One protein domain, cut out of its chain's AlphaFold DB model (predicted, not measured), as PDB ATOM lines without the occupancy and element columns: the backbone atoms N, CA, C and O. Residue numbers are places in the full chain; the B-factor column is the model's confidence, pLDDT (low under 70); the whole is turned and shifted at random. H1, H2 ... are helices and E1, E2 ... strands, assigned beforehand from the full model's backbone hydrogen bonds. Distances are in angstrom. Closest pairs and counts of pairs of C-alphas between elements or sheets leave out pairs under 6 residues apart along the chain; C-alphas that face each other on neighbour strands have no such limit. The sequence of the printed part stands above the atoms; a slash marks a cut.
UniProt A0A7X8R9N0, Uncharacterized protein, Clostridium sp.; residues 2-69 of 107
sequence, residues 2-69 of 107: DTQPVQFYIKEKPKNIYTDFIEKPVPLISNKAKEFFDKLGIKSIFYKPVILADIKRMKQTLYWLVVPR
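What this domain is: This is residues 2 to 69 of the 107 residues of an uncharacterized protein of Clostridium sp. (UniProt A0A7X8R9N0). A long, twisted hairpin of two strands, E3 and E4, makes the middle of a four-stranded sheet, with short strands E1 and E2 at its edges and one helix, H1, over one face. The 68 printed residues hold E1, E2, H1, E3 and E4 along the chain; the sheet order is E1 E3 E4 E2, mixed, and the class is mixed, helices and strands. The whole is compact, with a radius of gyration of the C-alphas of 12.6 A, yet elongated, spanning 37 by 22 by 20 A.

Where its parts are: Find C-alpha 45 at (-20.544, 18.605, -33.673); from there E3 runs 27.1 A to residue 54. E4, residues 59 to 68, runs 28.3 A to C-alpha 68 at (-20.896, 16.747, -29.952). E1 is residues 6 to 9, 10.4 A; E2 is residues 28 to 30, 6.9 A; H1 is residues 31 to 39, 12.5 A.

How they stand to each other: Look first at the hairpin E3 and E4, antiparallel at 157 degrees, where N 50 and O 63 are 2.8 A apart. E1 is parallel to E3 at 32 degrees, with N 8 and O 51 at 2.8 A. E2 is antiparallel to E4 at 127 degrees, with N 29 and O 64 at 2.9 A. Residues 21 to 22 pair antiparallel with residues 28 to 29 of E2. H1 is on the sheet at a height of 8.7 A, over E2; its closest C-alphas to E4 are Asn 31 and Tyr 63, 5.5 A. E2, H1 and E3 form a split strand-helix-strand unit, two strands running the same way with E4 between them, and its crossover is right-handed. In H1 every O i to N i+4 pair is within hydrogen-bond range.

The domain as a whole: The C-alphas farthest apart are Pro 14 and Gly 41, 38.1 A. The printed part has no cut. E1 to E2 is a long link of 18 residues. No printed residue has a pLDDT under 70.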
ATOM      1  N   ASP A   2     -33.236  20.888 -34.788       84.25
ATOM      2  CA  ASP A   2     -33.687  22.245 -35.121       84.25
ATOM      3  C   ASP A   2     -32.508  23.232 -35.190       84.25
ATOM      4  O   ASP A   2     -31.731  23.338 -34.240       84.25
ATOM      5  N   THR A   3     -32.385  23.946 -36.309       88.06
ATOM      6  CA  THR A   3     -31.319  24.921 -36.586       88.06
ATOM      7  C   THR A   3     -31.773  26.372 -36.443       88.06
ATOM      8  O   THR A   3     -30.975  27.276 -36.696       88.06
ATOM      9  N   GLN A   4     -33.031  26.624 -36.066       94.38
ATOM     10  CA  GLN A   4     -33.515  27.988 -35.884       94.38
ATOM     11  C   GLN A   4     -32.768  28.681 -34.733       94.38
ATOM     12  O   GLN A   4     -32.530  28.060 -33.691       94.38
ATOM     13  N   PRO A   5     -32.381  29.958 -34.893       94.62
ATOM     14  CA  PRO A   5     -31.748  30.710 -33.820       94.62
ATOM     15  C   PRO A   5     -32.651  30.826 -32.591       94.62
ATOM     16  O   PRO A   5     -33.849  31.070 -32.710       94.62
ATOM     17  N   VAL A   6     -32.059  30.719 -31.403       96.31
ATOM     18  CA  VAL A   6     -32.735  31.024 -30.133       96.31
ATOM     19  C   VAL A   6     -32.123  32.285 -29.538       96.31
ATOM     20  O   VAL A   6     -30.905  32.441 -29.560       96.31
ATOM     21  N   GLN A   7     -32.941  33.177 -28.988       97.12
ATOM     22  CA  GLN A   7     -32.469  34.387 -28.316       97.12
ATOM     23  C   GLN A   7     -32.687  34.296 -26.804       97.12
ATOM     24  O   GLN A   7     -33.767  33.928 -26.348       97.12
ATOM     25  N   PHE A   8     -31.678  34.697 -26.032       95.38
ATOM     26  CA  PHE A   8     -31.753  34.854 -24.583       95.38
ATOM     27  C   PHE A   8     -31.405  36.280 -24.183       95.38
ATOM     28  O   PHE A   8     -30.431  36.859 -24.666       95.38
ATOM     29  N   TYR A   9     -32.170  36.828 -23.245       95.69
ATOM     30  CA  TYR A   9     -31.865  38.115 -22.639       95.69
ATOM     31  C   TYR A   9     -30.869  37.939 -21.497       95.69
ATOM     32  O   TYR A   9     -31.045  37.097 -20.615       95.69
ATOM     33  N   ILE A  10     -29.809  38.740 -21.510       94.25
ATOM     34  CA  ILE A  10     -28.771  38.688 -20.488       94.25
ATOM     35  C   ILE A  10     -29.203  39.506 -19.276       94.25
ATOM     36  O   ILE A  10     -29.513  40.692 -19.385       94.25
ATOM     37  N   LYS A  11     -29.168  38.873 -18.099       92.94
ATOM     38  CA  LYS A  11     -29.412  39.558 -16.829       92.94
ATOM     39  C   LYS A  11     -28.374  40.656 -16.610       92.94
ATOM     40  O   LYS A  11     -27.173  40.459 -16.805       92.94
ATOM     41  N   GLU A  12     -28.840  41.805 -16.147       88.50
ATOM     42  CA  GLU A  12     -27.973  42.945 -15.895       88.50
ATOM     43  C   GLU A  12     -26.986  42.684 -14.752       88.50
ATOM     44  O   GLU A  12     -27.350  42.242 -13.660       88.50
ATOM     45  N   LYS A  13     -25.720  43.014 -15.010       89.94
ATOM     46  CA  LYS A  13     -24.638  43.107 -14.026       89.94
ATOM     47  C   LYS A  13     -23.791  44.344 -14.334       89.94
ATOM     48  O   LYS A  13     -23.787  44.777 -15.494       89.94
ATOM     49  N   PRO A  14     -23.020  44.885 -13.368       88.44
ATOM     50  CA  PRO A  14     -22.075  45.979 -13.624       88.44
ATOM     51  C   PRO A  14     -21.126  45.673 -14.791       88.44
ATOM     52  O   PRO A  14     -20.842  46.539 -15.618       88.44
ATOM     53  N   LYS A  15     -20.733  44.399 -14.928       87.69
ATOM     54  CA  LYS A  15     -19.967  43.872 -16.057       87.69
ATOM     55  C   LYS A  15     -20.463  42.472 -16.425       87.69
ATOM     56  O   LYS A  15     -20.570  41.611 -15.556       87.69
ATOM     57  N   ASN A  16     -20.729  42.256 -17.712       90.06
ATOM     58  CA  ASN A  16     -20.971  40.936 -18.297       90.06
ATOM     59  C   ASN A  16     -19.721  40.513 -19.077       90.06
ATOM     60  O   ASN A  16     -19.204  41.293 -19.880       90.06
ATOM     61  N   ILE A  17     -19.220  39.307 -18.813       91.38
ATOM     62  CA  ILE A  17     -18.061  38.733 -19.504       91.38
ATOM     63  C   ILE A  17     -18.581  37.755 -20.556       91.38
ATOM     64  O   ILE A  17     -19.412  36.905 -20.253       91.38
ATOM     65  N   TYR A  18     -18.079  37.893 -21.779       93.12
ATOM     66  CA  TYR A  18     -18.429  37.058 -22.922       93.12
ATOM     67  C   TYR A  18     -17.225  36.163 -23.231       93.12
ATOM     68  O   TYR A  18     -16.317  36.577 -23.948       93.12
ATOM     69  N   THR A  19     -17.165  34.985 -22.603       95.75
ATOM     70  CA  THR A  19     -16.078  34.008 -22.785       95.75
ATOM     71  C   THR A  19     -16.257  33.212 -24.073       95.75
ATOM     72  O   THR A  19     -17.377  33.048 -24.552       95.75
ATOM     73  N   ASP A  20     -15.170  32.675 -24.626       97.56
ATOM     74  CA  ASP A  20     -15.242  31.834 -25.829       97.56
ATOM     75  C   ASP A  20     -15.915  30.477 -25.584       97.56
ATOM     76  O   ASP A  20     -16.396  29.865 -26.534       97.56
ATOM     77  N   PHE A  21     -15.990  30.034 -24.326       97.06
ATOM     78  CA  PHE A  21     -16.696  28.828 -23.906       97.06
ATOM     79  C   PHE A  21     -17.502  29.092 -22.632       97.06
ATOM     80  O   PHE A  21     -16.994  29.672 -21.666       97.06
ATOM     81  N   ILE A  22     -18.763  28.674 -22.643       95.94
ATOM     82  CA  ILE A  22     -19.679  28.681 -21.503       95.94
ATOM     83  C   ILE A  22     -20.104  27.232 -21.301       95.94
ATOM     84  O   ILE A  22     -20.755  26.670 -22.170       95.94
ATOM     85  N   GLU A  23     -19.730  26.622 -20.179       94.00
ATOM     86  CA  GLU A  23     -19.973  25.193 -19.936       94.00
ATOM     87  C   GLU A  23     -21.421  24.895 -19.515       94.00
ATOM     88  O   GLU A  23     -22.022  23.921 -19.965       94.00
ATOM     89  N   LYS A  24     -21.987  25.738 -18.644       92.25
ATOM     90  CA  LYS A  24     -23.287  25.518 -17.995       92.25
ATOM     91  C   LYS A  24     -24.278  26.643 -18.317       92.25
ATOM     92  O   LYS A  24     -23.859  27.796 -18.429       92.25
ATOM     93  N   PRO A  25     -25.591  26.350 -18.392       89.38
ATOM     94  CA  PRO A  25     -26.216  25.028 -18.229       89.38
ATOM     95  C   PRO A  25     -26.080  24.126 -19.464       89.38
ATOM     96  O   PRO A  25     -26.258  22.917 -19.360       89.38
ATOM     97  N   VAL A  26     -25.753  24.708 -20.618       93.06
ATOM     98  CA  VAL A  26     -25.444  23.994 -21.855       93.06
ATOM     99  C   VAL A  26     -24.168  24.573 -22.464       93.06
ATOM    100  O   VAL A  26     -23.949  25.782 -22.337       93.06
ATOM    101  N   PRO A  27     -23.348  23.752 -23.139       95.69
ATOM    102  CA  PRO A  27     -22.113  24.209 -23.755       95.69
ATOM    103  C   PRO A  27     -22.406  25.180 -24.902       95.69
ATOM    104  O   PRO A  27     -22.952  24.793 -25.939       95.69
ATOM    105  N   LEU A  28     -22.018  26.440 -24.726       97.75
ATOM    106  CA  LEU A  28     -22.009  27.446 -25.781       97.75
ATOM    107  C   LEU A  28     -20.570  27.820 -26.122       97.75
ATOM    108  O   LEU A  28     -19.740  27.982 -25.228       97.75
ATOM    109  N   ILE A  29     -20.292  28.034 -27.403       98.19
ATOM    110  CA  ILE A  29     -19.037  28.639 -27.854       98.19
ATOM    111  C   ILE A  29     -19.294  29.971 -28.545       98.19
ATOM    112  O   ILE A  29     -20.351  30.167 -29.149       98.19
ATOM    113  N   SER A  30     -18.332  30.886 -28.475       98.44
ATOM    114  CA  SER A  30     -18.398  32.125 -29.249       98.44
ATOM    115  C   SER A  30     -18.359  31.840 -30.750       98.44
ATOM    116  O   SER A  30     -17.896  30.787 -31.204       98.44
ATOM    117  N   ASN A  31     -18.791  32.814 -31.549       98.38
ATOM    118  CA  ASN A  31     -18.668  32.710 -32.999       98.38
ATOM    119  C   ASN A  31     -17.212  32.499 -33.464       98.38
ATOM    120  O   ASN A  31     -16.962  31.673 -34.336       98.38
ATOM    121  N   LYS A  32     -16.239  33.156 -32.818       98.12
ATOM    122  CA  LYS A  32     -14.809  32.996 -33.130       98.12
ATOM    123  C   LYS A  32     -14.323  31.559 -32.901       98.12
ATOM    124  O   LYS A  32     -13.594  31.012 -33.726       98.12
ATOM    125  N   ALA A  33     -14.733  30.935 -31.797       97.75
ATOM    126  CA  ALA A  33     -14.402  29.541 -31.511       97.75
ATOM    127  C   ALA A  33     -15.068  28.579 -32.512       97.75
ATOM    128  O   ALA A  33     -14.435  27.623 -32.963       97.75
ATOM    129  N   LYS A  34     -16.309  28.864 -32.931       97.88
ATOM    130  CA  LYS A  34     -16.984  28.093 -33.982       97.88
ATOM    131  C   LYS A  34     -16.231  28.177 -35.310       97.88
ATOM    132  O   LYS A  34     -15.966  27.140 -35.911       97.88
ATOM    133  N   GLU A  35     -15.849  29.374 -35.747       98.12
ATOM    134  CA  GLU A  35     -15.070  29.574 -36.979       98.12
ATOM    135  C   GLU A  35     -13.728  28.833 -36.940       98.12
ATOM    136  O   GLU A  35     -13.274  28.295 -37.949       98.12
ATOM    137  N   PHE A  36     -13.089  28.773 -35.769       97.44
ATOM    138  CA  PHE A  36     -11.879  27.979 -35.580       97.44
ATOM    139  C   PHE A  36     -12.143  26.475 -35.768       97.44
ATOM    140  O   PHE A  36     -11.389  25.809 -36.478       97.44
ATOM    141  N   PHE A  37     -13.230  25.938 -35.205       97.12
ATOM    142  CA  PHE A  37     -13.590  24.524 -35.373       97.12
ATOM    143  C   PHE A  37     -13.950  24.179 -36.826       97.12
ATOM    144  O   PHE A  37     -13.587  23.099 -37.303       97.12
ATOM    145  N   ASP A  38     -14.564  25.113 -37.555       96.94
ATOM    146  CA  ASP A  38     -14.836  24.959 -38.989       96.94
ATOM    147  C   ASP A  38     -13.557  24.868 -39.811       96.94
ATOM    148  O   ASP A  38     -13.428  23.974 -40.649       96.94
ATOM    149  N   LYS A  39     -12.574  25.736 -39.536       97.69
ATOM    150  CA  LYS A  39     -11.262  25.700 -40.205       97.69
ATOM    151  C   LYS A  39     -10.517  24.387 -39.957       97.69
ATOM    152  O   LYS A  39      -9.787  23.927 -40.827       97.69
ATOM    153  N   LEU A  40     -10.722  23.758 -38.797       96.56
ATOM    154  CA  LEU A  40     -10.165  22.438 -38.476       96.56
ATOM    155  C   LEU A  40     -10.939  21.263 -39.107       96.56
ATOM    156  O   LEU A  40     -10.518  20.103 -38.963       96.56
ATOM    157  N   GLY A  41     -12.058  21.545 -39.781       95.25
ATOM    158  CA  GLY A  41     -12.919  20.552 -40.415       95.25
ATOM    159  C   GLY A  41     -13.636  19.646 -39.414       95.25
ATOM    160  O   GLY A  41     -13.842  18.466 -39.701       95.25
ATOM    161  N   ILE A  42     -13.979  20.150 -38.223       95.50
ATOM    162  CA  ILE A  42     -14.669  19.358 -37.197       95.50
ATOM    163  C   ILE A  42     -16.136  19.171 -37.603       95.50
ATOM    164  O   ILE A  42     -16.940  20.094 -37.536       95.50
ATOM    165  N   LYS A  43     -16.489  17.947 -38.014       90.75
ATOM    166  CA  LYS A  43     -17.846  17.585 -38.476       90.75
ATOM    167  C   LYS A  43     -18.675  16.812 -37.449       90.75
ATOM    168  O   LYS A  43     -19.837  16.507 -37.692       90.75
ATOM    169  N   SER A  44     -18.083  16.458 -36.315       95.25
ATOM    170  CA  SER A  44     -18.701  15.639 -35.267       95.25
ATOM    171  C   SER A  44     -19.531  16.439 -34.267       95.25
ATOM    172  O   SER A  44     -19.907  15.909 -33.227       95.25
ATOM    173  N   ILE A  45     -19.805  17.708 -34.554       96.31
ATOM    174  CA  ILE A  45     -20.544  18.605 -33.673       96.31
ATOM    175  C   ILE A  45     -21.744  19.147 -34.438       96.31
ATOM    176  O   ILE A  45     -21.598  19.715 -35.520       96.31
ATOM    177  N   PHE A  46     -22.926  19.001 -33.853       96.25
ATOM    178  CA  PHE A  46     -24.086  19.775 -34.258       96.25
ATOM    179  C   PHE A  46     -24.043  21.152 -33.588       96.25
ATOM    180  O   PHE A  46     -23.800  21.253 -32.382       96.25
ATOM    181  N   TYR A  47     -24.307  22.199 -34.368       96.94
ATOM    182  CA  TYR A  47     -24.338  23.578 -33.897       96.94
ATOM    183  C   TYR A  47     -25.733  24.178 -34.051       96.94
ATOM    184  O   TYR A  47     -26.338  24.061 -35.117       96.94
ATOM    185  N   LYS A  48     -26.210  24.885 -33.021       97.38
ATOM    186  CA  LYS A  48     -27.430  25.707 -33.097       97.38
ATOM    187  C   LYS A  48     -27.112  27.163 -32.732       97.38
ATOM    188  O   LYS A  48     -26.488  27.372 -31.690       97.38
ATOM    189  N   PRO A  49     -27.513  28.162 -33.540       97.88
ATOM    190  CA  PRO A  49     -27.260  29.565 -33.226       97.88
ATOM    191  C   PRO A  49     -27.992  30.003 -31.952       97.88
ATOM    192  O   PRO A  49     -29.171  29.699 -31.759       97.88
ATOM    193  N   VAL A  50     -27.298  30.754 -31.103       97.88
ATOM    194  CA  VAL A  50     -27.826  31.320 -29.861       97.88
ATOM    195  C   VAL A  50     -27.438  32.794 -29.771       97.88
ATOM    196  O   VAL A  50     -26.260  33.129 -29.726       97.88
ATOM    197  N   ILE A  51     -28.417  33.692 -29.721       97.69
ATOM    198  CA  ILE A  51     -28.189  35.130 -29.565       97.69
ATOM    199  C   ILE A  51     -28.292  35.503 -28.090       97.69
ATOM    200  O   ILE A  51     -29.342  35.348 -27.471       97.69
ATOM    201  N   LEU A  52     -27.209  36.037 -27.534       96.19
ATOM    202  CA  LEU A  52     -27.187  36.642 -26.207       96.19
ATOM    203  C   LEU A  52     -27.436  38.149 -26.344       96.19
ATOM    204  O   LEU A  52     -26.573  38.873 -26.842       96.19
ATOM    205  N   ALA A  53     -28.614  38.616 -25.932       96.56
ATOM    206  CA  ALA A  53     -29.047  40.007 -26.045       96.56
ATOM    207  C   ALA A  53     -28.934  40.744 -24.695       96.56
ATOM    208  O   ALA A  53     -29.702  40.500 -23.766       96.56
ATOM    209  N   ASP A  54     -27.986  41.671 -24.589       95.00
ATOM    210  CA  ASP A  54     -27.806  42.603 -23.470       95.00
ATOM    211  C   ASP A  54     -28.472  43.937 -23.831       95.00
ATOM    212  O   ASP A  54     -27.880  44.794 -24.493       95.00
ATOM    213  N   ILE A  55     -29.738  44.077 -23.425       92.56
ATOM    214  CA  ILE A  55     -30.584  45.237 -23.751       92.56
ATOM    215  C   ILE A  55     -29.961  46.526 -23.206       92.56
ATOM    216  O   ILE A  55     -29.852  47.509 -23.932       92.56
ATOM    217  N   LYS A  56     -29.485  46.511 -21.953       89.19
ATOM    218  CA  LYS A  56     -28.901  47.688 -21.293       89.19
ATOM    219  C   LYS A  56     -27.726  48.272 -22.072       89.19
ATOM    220  O   LYS A  56     -27.549  49.485 -22.114       89.19
ATOM    221  N   ARG A  57     -26.897  47.404 -22.657       91.44
ATOM    222  CA  ARG A  57     -25.721  47.804 -23.443       91.44
ATOM    223  C   ARG A  57     -25.992  47.878 -24.943       91.44
ATOM    224  O   ARG A  57     -25.039  48.071 -25.690       91.44
ATOM    225  N   MET A  58     -27.242  47.689 -25.380       92.38
ATOM    226  CA  MET A  58     -27.627  47.606 -26.795       92.38
ATOM    227  C   MET A  58     -26.728  46.643 -27.587       92.38
ATOM    228  O   MET A  58     -26.316  46.923 -28.712       92.38
ATOM    229  N   LYS A  59     -26.384  45.504 -26.973       93.88
ATOM    230  CA  LYS A  59     -25.417  44.545 -27.513       93.88
ATOM    231  C   LYS A  59     -26.077  43.194 -27.734       93.88
ATOM    232  O   LYS A  59     -26.624  42.605 -26.810       93.88
ATOM    233  N   GLN A  60     -25.942  42.661 -28.940       95.56
ATOM    234  CA  GLN A  60     -26.237  41.265 -29.242       95.56
ATOM    235  C   GLN A  60     -24.931  40.529 -29.526       95.56
ATOM    236  O   GLN A  60     -24.004  41.084 -30.115       95.56
ATOM    237  N   THR A  61     -24.802  39.292 -29.059       96.81
ATOM    238  CA  THR A  61     -23.613  38.470 -29.314       96.81
ATOM    239  C   THR A  61     -24.026  37.069 -29.721       96.81
ATOM    240  O   THR A  61     -24.753  36.398 -28.991       96.81
ATOM    241  N   LEU A  62     -23.552  36.642 -30.890       98.06
ATOM    242  CA  LEU A  62     -23.779  35.302 -31.408       98.06
ATOM    243  C   LEU A  62     -22.876  34.292 -30.697       98.06
ATOM    244  O   LEU A  62     -21.646  34.399 -30.700       98.06
ATOM    245  N   TYR A  63     -23.530  33.291 -30.137       98.31
ATOM    246  CA  TYR A  63     -22.971  32.065 -29.606       98.31
ATOM    247  C   TYR A  63     -23.554  30.873 -30.362       98.31
ATOM    248  O   TYR A  63     -24.520  30.987 -31.115       98.31
ATOM    249  N   TRP A  64     -22.968  29.708 -30.134       98.12
ATOM    250  CA  TRP A  64     -23.400  28.461 -30.738       98.12
ATOM    251  C   TRP A  64     -23.537  27.402 -29.661       98.12
ATOM    252  O   TRP A  64     -22.564  27.109 -28.971       98.12
ATOM    253  N   LEU A  65     -24.724  26.811 -29.538       97.62
ATOM    254  CA  LEU A  65     -24.896  25.570 -28.793       97.62
ATOM    255  C   LEU A  65     -24.084  24.478 -29.476       97.62
ATOM    256  O   LEU A  65     -24.223  24.272 -30.680       97.62
ATOM    257  N   VAL A  66     -23.264  23.783 -28.696       96.31
ATOM    258  CA  VAL A  66     -22.373  22.720 -29.158       96.31
ATOM    259  C   VAL A  66     -22.936  21.387 -28.697       96.31
ATOM    260  O   VAL A  66     -22.962  21.097 -27.506       96.31
ATOM    261  N   VAL A  67     -23.358  20.543 -29.632       95.50
ATOM    262  CA  VAL A  67     -23.802  19.178 -29.329       95.50
ATOM    263  C   VAL A  67     -22.867  18.200 -30.040       95.50
ATOM    264  O   VAL A  67     -23.095  17.872 -31.208       95.50
ATOM    265  N   PRO A  68     -21.780  17.752 -29.383       95.19
ATOM    266  CA  PRO A  68     -20.896  16.747 -29.952       95.19
ATOM    267  C   PRO A  68     -21.629  15.418 -30.137       95.19
ATOM    268  O   PRO A  68     -22.513  15.059 -29.354       95.19
ATOM    269  N   ARG A  69     -21.215  14.650 -31.143       94.50
ATOM    270  CA  ARG A  69     -21.636  13.264 -31.327       94.50
ATOM    271  C   ARG A  69     -21.282  12.472 -30.071       94.50
ATOM    272  O   ARG A  69     -20.140  12.518 -29.615       94.50
TER     273      ARG A  69